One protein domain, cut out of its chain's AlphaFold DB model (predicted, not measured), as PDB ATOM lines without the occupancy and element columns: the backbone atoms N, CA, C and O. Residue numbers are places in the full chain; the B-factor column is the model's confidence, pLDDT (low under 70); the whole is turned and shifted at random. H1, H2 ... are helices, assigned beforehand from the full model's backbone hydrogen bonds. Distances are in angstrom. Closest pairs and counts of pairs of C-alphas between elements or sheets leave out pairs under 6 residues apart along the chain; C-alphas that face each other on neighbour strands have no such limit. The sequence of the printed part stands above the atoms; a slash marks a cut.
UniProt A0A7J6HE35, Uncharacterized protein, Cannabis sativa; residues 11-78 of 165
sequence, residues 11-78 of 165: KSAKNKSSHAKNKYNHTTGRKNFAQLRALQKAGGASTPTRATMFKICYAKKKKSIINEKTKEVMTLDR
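What this domain is: This is residues 11 to 78 of the 165 residues of an uncharacterized protein of Cannabis sativa (UniProt A0A7J6HE35). H1, the longest helix, sticks out as a free arm from a loose cluster of three short helices, in which H3 has H2 set across it and H4 near it, running opposite ways. The 68 printed residues, with four named helices in the order H1 to H4 and no named strand, are all helix in class. The whole is loose, with a radius of gyration of the C-alphas of 14.2 A and spans of 46 by 22 by 20 A.

How they stand to each other: H1, residues 11 to 21, touches no helix. H2, residues 33 to 42, and H3, residues 50 to 58, only just touch, with 3 pairs of C-alphas within 8 A, the closest Phe 33 and Cys 57 at 7.6 A; they stand about perpendicular, at 75 degrees. H4, residues 68 to 76, is close to H3 but not clearly touching, the closest C-alphas being Lys 55 and Met 74, 7.4 A; the tilt is shallow, 27 degrees. Every O i to N i+4 pair in H1, H2, H3 and H4 is within hydrogen-bond range.

Where its parts are: H1 runs 15.3 A from C-alpha 11 at (-39.606, -7.959, 44.814), H2 14.3 A, H3 12.2 A, and H4 12.6 A to C-alpha 76 at (-55.481, 12.622, 34.925).

The domain as a whole: The printed part has no cut. The link H1 to H2 is long, 11 residues. pLDDT is under 70 in 28 residues, among them 59 to 78.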
ATOM      1  N   LYS A  11     -39.038  -9.309  44.628       89.31
ATOM      2  CA  LYS A  11     -39.606  -7.959  44.814       89.31
ATOM      3  C   LYS A  11     -38.635  -6.878  44.332       89.31
ATOM      4  O   LYS A  11     -39.037  -5.980  43.595       89.31
ATOM      5  N   SER A  12     -37.355  -6.994  44.680       87.56
ATOM      6  CA  SER A  12     -36.311  -6.064  44.237       87.56
ATOM      7  C   SER A  12     -36.161  -6.047  42.711       87.56
ATOM      8  O   SER A  12     -36.180  -4.977  42.100       87.56
ATOM      9  N   ALA A  13     -36.112  -7.214  42.063       89.75
ATOM     10  CA  ALA A  13     -36.046  -7.335  40.604       89.75
ATOM     11  C   ALA A  13     -37.291  -6.743  39.912       89.75
ATOM     12  O   ALA A  13     -37.181  -6.004  38.925       89.75
ATOM     13  N   LYS A  14     -38.484  -6.990  40.468       90.69
ATOM     14  CA  LYS A  14     -39.737  -6.381  39.999       90.69
ATOM     15  C   LYS A  14     -39.719  -4.856  40.142       90.69
ATOM     16  O   LYS A  14     -40.110  -4.154  39.211       90.69
ATOM     17  N   ASN A  15     -39.222  -4.327  41.256       86.88
ATOM     18  CA  ASN A  15     -39.126  -2.883  41.475       86.88
ATOM     19  C   ASN A  15     -38.106  -2.236  40.531       86.88
ATOM     20  O   ASN A  15     -38.415  -1.215  39.922       86.88
ATOM     21  N   LYS A  16     -36.936  -2.855  40.328       87.44
ATOM     22  CA  LYS A  16     -35.910  -2.382  39.379       87.44
ATOM     23  C   LYS A  16     -36.440  -2.341  37.945       87.44
ATOM     24  O   LYS A  16     -36.298  -1.326  37.268       87.44
ATOM     25  N   SER A  17     -37.102  -3.408  37.499       75.44
ATOM     26  CA  SER A  17     -37.710  -3.463  36.162       75.44
ATOM     27  C   SER A  17     -38.874  -2.478  36.004       75.44
ATOM     28  O   SER A  17     -39.006  -1.846  34.957       75.44
ATOM     29  N   SER A  18     -39.686  -2.280  37.044       77.94
ATOM     30  CA  SER A  18     -40.752  -1.267  37.051       77.94
ATOM     31  C   SER A  18     -40.179   0.150  36.998       77.94
ATOM     32  O   SER A  18     -40.669   0.991  36.247       77.94
ATOM     33  N   HIS A  19     -39.097   0.407  37.734       71.88
ATOM     34  CA  HIS A  19     -38.422   1.697  37.734       71.88
ATOM     35  C   HIS A  19     -37.782   2.008  36.374       71.88
ATOM     36  O   HIS A  19     -37.921   3.125  35.878       71.88
ATOM     37  N   ALA A  20     -37.180   1.008  35.724       73.00
ATOM     38  CA  ALA A  20     -36.657   1.137  34.365       73.00
ATOM     39  C   ALA A  20     -37.756   1.510  33.350       73.00
ATOM     40  O   ALA A  20     -37.530   2.351  32.482       73.00
ATOM     41  N   LYS A  21     -38.963   0.941  33.489       70.31
ATOM     42  CA  LYS A  21     -40.123   1.231  32.625       70.31
ATOM     43  C   LYS A  21     -40.750   2.612  32.866       70.31
ATOM     44  O   LYS A  21     -41.364   3.147  31.949       70.31
ATOM     45  N   ASN A  22     -40.598   3.171  34.069       64.62
ATOM     46  CA  ASN A  22     -41.148   4.473  34.474       64.62
ATOM     47  C   ASN A  22     -40.102   5.600  34.431       64.62
ATOM     48  O   ASN A  22     -40.228   6.611  35.126       64.62
ATOM     49  N   LYS A  23     -39.042   5.433  33.636       66.56
ATOM     50  CA  LYS A  23     -38.023   6.462  33.452       66.56
ATOM     51  C   LYS A  23     -38.502   7.478  32.416       66.56
ATOM     52  O   LYS A  23     -38.554   7.191  31.223       66.56
ATOM     53  N   TYR A  24     -38.849   8.674  32.880       66.19
ATOM     54  CA  TYR A  24     -39.245   9.782  32.015       66.19
ATOM     55  C   TYR A  24     -38.012  10.599  31.627       66.19
ATOM     56  O   TYR A  24     -37.368  11.214  32.480       66.19
ATOM     57  N   ASN A  25     -37.683  10.618  30.337       71.50
ATOM     58  CA  ASN A  25     -36.597  11.444  29.822       71.50
ATOM     59  C   ASN A  25     -37.069  12.894  29.678       71.50
ATOM     60  O   ASN A  25     -38.112  13.159  29.081       71.50
ATOM     61  N   HIS A  26     -36.297  13.826  30.230       67.25
ATOM     62  CA  HIS A  26     -36.569  15.256  30.130       67.25
ATOM     63  C   HIS A  26     -36.497  15.713  28.667       67.25
ATOM     64  O   HIS A  26     -35.508  15.451  27.982       67.25
ATOM     65  N   THR A  27     -37.521  16.411  28.180       67.88
ATOM     66  CA  THR A  27     -37.604  16.835  26.771       67.88
ATOM     67  C   THR A  27     -37.039  18.232  26.536       67.88
ATOM     68  O   THR A  27     -36.835  18.628  25.388       67.88
ATOM     69  N   THR A  28     -36.753  18.991  27.597       65.00
ATOM     70  CA  THR A  28     -36.334  20.400  27.501       65.00
ATOM     71  C   THR A  28     -34.838  20.598  27.201       65.00
ATOM     72  O   THR A  28     -34.330  21.721  27.232       65.00
ATOM     73  N   GLY A  29     -34.119  19.520  26.863       70.25
ATOM     74  CA  GLY A  29     -32.713  19.560  26.448       70.25
ATOM     75  C   GLY A  29     -31.761  19.942  27.587       70.25
ATOM     76  O   GLY A  29     -31.907  19.458  28.704       70.25
ATOM     77  N   ARG A  30     -30.787  20.825  27.310       72.62
ATOM     78  CA  ARG A  30     -29.729  21.250  28.258       72.62
ATOM     79  C   ARG A  30     -30.223  22.071  29.457       72.62
ATOM     80  O   ARG A  30     -29.433  22.357  30.350       72.62
ATOM     81  N   LYS A  31     -31.489  22.496  29.467       78.81
ATOM     82  CA  LYS A  31     -32.027  23.324  30.550       78.81
ATOM     83  C   LYS A  31     -32.408  22.453  31.738       78.81
ATOM     84  O   LYS A  31     -33.226  21.547  31.597       78.81
ATOM     85  N   ASN A  32     -31.842  22.750  32.902       78.81
ATOM     86  CA  ASN A  32     -32.218  22.098  34.151       78.81
ATOM     87  C   ASN A  32     -33.482  22.738  34.767       78.81
ATOM     88  O   ASN A  32     -33.959  23.791  34.340       78.81
ATOM     89  N   PHE A  33     -34.032  22.095  35.797       78.62
ATOM     90  CA  PHE A  33     -35.282  22.513  36.440       78.62
ATOM     91  C   PHE A  33     -35.219  23.927  37.042       78.62
ATOM     92  O   PHE A  33     -36.189  24.680  36.962       78.62
ATOM     93  N   ALA A  34     -34.073  24.311  37.614       82.06
ATOM     94  CA  ALA A  34     -33.867  25.641  38.183       82.06
ATOM     95  C   ALA A  34     -33.870  26.722  37.090       82.06
ATOM     96  O   ALA A  34     -34.541  27.745  37.231       82.06
ATOM     97  N   GLN A  35     -33.209  26.455  35.962       83.44
ATOM     98  CA  GLN A  35     -33.196  27.339  34.795       83.44
ATOM     99  C   GLN A  35     -34.594  27.508  34.191       83.44
ATOM    100  O   GLN A  35     -34.968  28.613  33.803       83.44
ATOM    101  N   LEU A  36     -35.398  26.440  34.147       81.25
ATOM    102  CA  LEU A  36     -36.785  26.519  33.679       81.25
ATOM    103  C   LEU A  36     -37.674  27.346  34.613       81.25
ATOM    104  O   LEU A  36     -38.473  28.147  34.135       81.25
ATOM    105  N   ARG A  37     -37.492  27.228  35.933       82.50
ATOM    106  CA  ARG A  37     -38.191  28.086  36.904       82.50
ATOM    107  C   ARG A  37     -37.814  29.555  36.752       82.50
ATOM    108  O   ARG A  37     -38.697  30.404  36.806       82.50
ATOM    109  N   ALA A  38     -36.528  29.847  36.567       82.44
ATOM    110  CA  ALA A  38     -36.047  31.211  36.373       82.44
ATOM    111  C   ALA A  38     -36.617  31.833  35.089       82.44
ATOM    112  O   ALA A  38     -37.111  32.954  35.128       82.44
ATOM    113  N   LEU A  39     -36.641  31.079  33.984       80.56
ATOM    114  CA  LEU A  39     -37.252  31.519  32.724       80.56
ATOM    115  C   LEU A  39     -38.753  31.793  32.865       80.56
ATOM    116  O   LEU A  39     -39.241  32.794  32.351       80.56
ATOM    117  N   GLN A  40     -39.478  30.931  33.582       77.81
ATOM    118  CA  GLN A  40     -40.912  31.112  33.801       77.81
ATOM    119  C   GLN A  40     -41.197  32.368  34.641       77.81
ATOM    120  O   GLN A  40     -42.102  33.131  34.312       77.81
ATOM    121  N   LYS A  41     -40.380  32.620  35.673       77.88
ATOM    122  CA  LYS A  41     -40.456  33.842  36.488       77.88
ATOM    123  C   LYS A  41     -40.095  35.102  35.697       77.88
ATOM    124  O   LYS A  41     -40.756  36.120  35.859       77.88
ATOM    125  N   ALA A  42     -39.089  35.033  34.824       75.25
ATOM    126  CA  ALA A  42     -38.690  36.152  33.968       75.25
ATOM    127  C   ALA A  42     -39.788  36.548  32.963       75.25
ATOM    128  O   ALA A  42     -39.881  37.710  32.588       75.25
ATOM    129  N   GLY A  43     -40.651  35.604  32.573       70.06
ATOM    130  CA  GLY A  43     -41.848  35.868  31.768       70.06
ATOM    131  C   GLY A  43     -43.039  36.443  32.547       70.06
ATOM    132  O   GLY A  43     -44.143  36.455  32.013       70.06
ATOM    133  N   GLY A  44     -42.855  36.852  33.809       67.62
ATOM    134  CA  GLY A  44     -43.912  37.427  34.650       67.62
ATOM    135  C   GLY A  44     -44.892  36.409  35.240       67.62
ATOM    136  O   GLY A  44     -45.867  36.796  35.880       67.62
ATOM    137  N   ALA A  45     -44.662  35.104  35.056       68.50
ATOM    138  CA  ALA A  45     -45.534  34.084  35.623       68.50
ATOM    139  C   ALA A  45     -45.214  33.825  37.105       68.50
ATOM    140  O   ALA A  45     -44.053  33.823  37.529       68.50
ATOM    141  N   SER A  46     -46.263  33.542  37.885       73.50
ATOM    142  CA  SER A  46     -46.143  33.083  39.274       73.50
ATOM    143  C   SER A  46     -45.276  31.821  39.376       73.50
ATOM    144  O   SER A  46     -45.097  31.080  38.404       73.50
ATOM    145  N   THR A  47     -44.718  31.572  40.566       78.38
ATOM    146  CA  THR A  47     -43.822  30.434  40.802       78.38
ATOM    147  C   THR A  47     -44.503  29.131  40.363       78.38
ATOM    148  O   THR A  47     -45.538  28.768  40.922       78.38
ATOM    149  N   PRO A  48     -43.935  28.394  39.393       77.94
ATOM    150  CA  PRO A  48     -44.618  27.246  38.822       77.94
ATOM    151  C   PRO A  48     -44.715  26.101  39.839       77.94
ATOM    152  O   PRO A  48     -43.738  25.711  40.497       77.94
ATOM    153  N   THR A  49     -45.929  25.565  39.965       81.50
ATOM    154  CA  THR A  49     -46.246  24.367  40.747       81.50
ATOM    155  C   THR A  49     -45.490  23.141  40.230       81.50
ATOM    156  O   THR A  49     -44.996  23.096  39.104       81.50
ATOM    157  N   ARG A  50     -45.403  22.088  41.045       79.06
ATOM    158  CA  ARG A  50     -44.741  20.840  40.631       79.06
ATOM    159  C   ARG A  50     -45.392  20.226  39.382       79.06
ATOM    160  O   ARG A  50     -44.666  19.782  38.499       79.06
ATOM    161  N   ALA A  51     -46.722  20.265  39.286       76.56
ATOM    162  CA  ALA A  51     -47.477  19.775  38.132       76.56
ATOM    163  C   ALA A  51     -47.216  20.604  36.861       76.56
ATOM    164  O   ALA A  51     -46.968  20.050  35.790       76.56
ATOM    165  N   THR A  52     -47.200  21.938  36.969       78.38
ATOM    166  CA  THR A  52     -46.881  22.810  35.821       78.38
ATOM    167  C   THR A  52     -45.444  22.611  35.355       78.38
ATOM    168  O   THR A  52     -45.203  22.457  34.159       78.38
ATOM    169  N   MET A  53     -44.502  22.499  36.290       82.50
ATOM    170  CA  MET A  53     -43.121  22.161  35.966       82.50
ATOM    171  C   MET A  53     -42.998  20.794  35.292       82.50
ATOM    172  O   MET A  53     -42.282  20.687  34.304       82.50
ATOM    173  N   PHE A  54     -43.716  19.768  35.761       80.00
ATOM    174  CA  PHE A  54     -43.740  18.454  35.113       80.00
ATOM    175  C   PHE A  54     -44.216  18.566  33.655       80.00
ATOM    176  O   PHE A  54     -43.560  18.067  32.743       80.00
ATOM    177  N   LYS A  55     -45.288  19.321  33.399       79.62
ATOM    178  CA  LYS A  55     -45.779  19.577  32.036       79.62
ATOM    179  C   LYS A  55     -44.724  20.272  31.163       79.62
ATOM    180  O   LYS A  55     -44.515  19.846  30.033       79.62
ATOM    181  N   ILE A  56     -44.009  21.273  31.678       77.12
ATOM    182  CA  ILE A  56     -42.952  22.002  30.940       77.12
ATOM    183  C   ILE A  56     -41.741  21.103  30.635       77.12
ATOM    184  O   ILE A  56     -41.197  21.128  29.531       77.12
ATOM    185  N   CYS A  57     -41.330  20.307  31.618       77.69
ATOM    186  CA  CYS A  57     -40.166  19.427  31.575       77.69
ATOM    187  C   CYS A  57     -40.309  18.257  30.596       77.69
ATOM    188  O   CYS A  57     -39.312  17.747  30.079       77.69
ATOM    189  N   TYR A  58     -41.548  17.821  30.367       73.88
ATOM    190  CA  TYR A  58     -41.852  16.654  29.544       73.88
ATOM    191  C   TYR A  58     -42.626  16.995  28.261       73.88
ATOM    192  O   TYR A  58     -42.747  16.144  27.386       73.88
ATOM    193  N   ALA A  59     -43.083  18.239  28.067       67.31
ATOM    194  CA  ALA A  59     -43.639  18.690  26.790       67.31
ATOM    195  C   ALA A  59     -42.544  18.886  25.721       67.31
ATOM    196  O   ALA A  59     -41.460  19.415  25.983       67.31
ATOM    197  N   LYS A  60     -42.816  18.490  24.471       62.59
ATOM    198  CA  LYS A  60     -41.932  18.777  23.326       62.59
ATOM    199  C   LYS A  60     -42.118  20.230  22.867       62.59
ATOM    200  O   LYS A  60     -43.211  20.783  22.964       62.59
ATOM    201  N   LYS A  61     -41.080  20.808  22.244       56.84
ATOM    202  CA  LYS A  61     -41.021  22.177  21.668       56.84
ATOM    203  C   LYS A  61     -42.162  22.525  20.675       56.84
ATOM    204  O   LYS A  61     -42.264  23.668  20.254       56.84
ATOM    205  N   LYS A  62     -43.014  21.556  20.301       51.59
ATOM    206  CA  LYS A  62     -44.102  21.667  19.310       51.59
ATOM    207  C   LYS A  62     -45.449  21.047  19.757       51.59
ATOM    208  O   LYS A  62     -46.230  20.646  18.906       51.59
ATOM    209  N   LYS A  63     -45.720  20.927  21.069       54.28
ATOM    210  CA  LYS A  63     -47.012  20.464  21.649       54.28
ATOM    211  C   LYS A  63     -47.554  19.088  21.182       54.28
ATOM    212  O   LYS A  63     -48.688  18.765  21.512       54.28
ATOM    213  N   SER A  64     -46.795  18.250  20.467       50.78
ATOM    214  CA  SER A  64     -47.264  16.899  20.118       50.78
ATOM    215  C   SER A  64     -47.041  15.901  21.258       50.78
ATOM    216  O   SER A  64     -46.061  15.986  22.001       50.78
ATOM    217  N   ILE A  65     -47.980  14.960  21.340       48.78
ATOM    218  CA  ILE A  65     -48.171  13.924  22.357       48.78
ATOM    219  C   ILE A  65     -46.871  13.167  22.668       48.78
ATOM    220  O   ILE A  65     -46.164  12.692  21.781       48.78
ATOM    221  N   ILE A  66     -46.573  13.079  23.960       64.56
ATOM    222  CA  ILE A  66     -45.548  12.215  24.542       64.56
ATOM    223  C   ILE A  66     -46.120  10.795  24.530       64.56
ATOM    224  O   ILE A  66     -47.332  10.662  24.677       64.56
ATOM    225  N   ASN A  67     -45.267   9.777  24.365       58.22
ATOM    226  CA  ASN A  67     -45.538   8.358  24.652       58.22
ATOM    227  C   ASN A  67     -46.804   8.161  25.510       58.22
ATOM    228  O   ASN A  67     -46.896   8.786  26.569       58.22
ATOM    229  N   GLU A  68     -47.729   7.301  25.063       60.16
ATOM    230  CA  GLU A  68     -49.049   7.034  25.664       60.16
ATOM    231  C   GLU A  68     -49.066   7.109  27.198       60.16
ATOM    232  O   GLU A  68     -49.890   7.825  27.764       60.16
ATOM    233  N   LYS A  69     -48.067   6.530  27.875       60.56
ATOM    234  CA  LYS A  69     -47.947   6.559  29.346       60.56
ATOM    235  C   LYS A  69     -47.850   7.956  29.965       60.56
ATOM    236  O   LYS A  69     -48.356   8.200  31.053       60.56
ATOM    237  N   THR A  70     -47.159   8.889  29.315       58.47
ATOM    238  CA  THR A  70     -47.030  10.269  29.819       58.47
ATOM    239  C   THR A  70     -48.262  11.097  29.459       58.47
ATOM    240  O   THR A  70     -48.615  12.013  30.200       58.47
ATOM    241  N   LYS A  71     -48.943  10.758  28.354       63.00
ATOM    242  CA  LYS A  71     -50.232  11.353  27.982       63.00
ATOM    243  C   LYS A  71     -51.289  11.043  29.042       63.00
ATOM    244  O   LYS A  71     -51.936  11.976  29.500       63.00
ATOM    245  N   GLU A  72     -51.384   9.786  29.476       62.41
ATOM    246  CA  GLU A  72     -52.314   9.335  30.523       62.41
ATOM    247  C   GLU A  72     -52.117  10.087  31.849       62.41
ATOM    248  O   GLU A  72     -53.070  10.624  32.418       62.41
ATOM    249  N   VAL A  73     -50.868  10.221  32.309       62.34
ATOM    250  CA  VAL A  73     -50.543  10.986  33.529       62.34
ATOM    251  C   VAL A  73     -50.889  12.472  33.371       62.34
ATOM    252  O   VAL A  73     -51.351  13.104  34.315       62.34
ATOM    253  N   MET A  74     -50.708  13.045  32.178       61.47
ATOM    254  CA  MET A  74     -51.069  14.442  31.912       61.47
ATOM    255  C   MET A  74     -52.582  14.676  31.799       61.47
ATOM    256  O   MET A  74     -53.025  15.794  32.075       61.47
ATOM    257  N   THR A  75     -53.362  13.673  31.380       60.00
ATOM    258  CA  THR A  75     -54.830  13.750  31.293       60.00
ATOM    259  C   THR A  75     -55.513  13.584  32.646       60.00
ATOM    260  O   THR A  75     -56.515  14.247  32.877       60.00
ATOM    261  N   LEU A  76     -54.947  12.792  33.562       57.06
ATOM    262  CA  LEU A  76     -55.481  12.622  34.925       57.06
ATOM    263  C   LEU A  76     -55.384  13.901  35.783       57.06
ATOM    264  O   LEU A  76     -56.129  14.067  36.738       57.06
ATOM    265  N   ASP A  77     -54.493  14.821  35.414       47.72
ATOM    266  CA  ASP A  77     -54.232  16.086  36.114       47.72
ATOM    267  C   ASP A  77     -55.149  17.247  35.662       47.72
ATOM    268  O   ASP A  77     -54.980  18.381  36.119       47.72
ATOM    269  N   ARG A  78     -56.062  17.019  34.702       44.31
ATOM    270  CA  ARG A  78     -57.060  18.008  34.254       44.31
ATOM    271  C   ARG A  78     -58.429  17.630  34.806       44.31
ATOM    272  O   ARG A  78     -59.161  16.870  34.186       44.31
TER     273      ARG A  78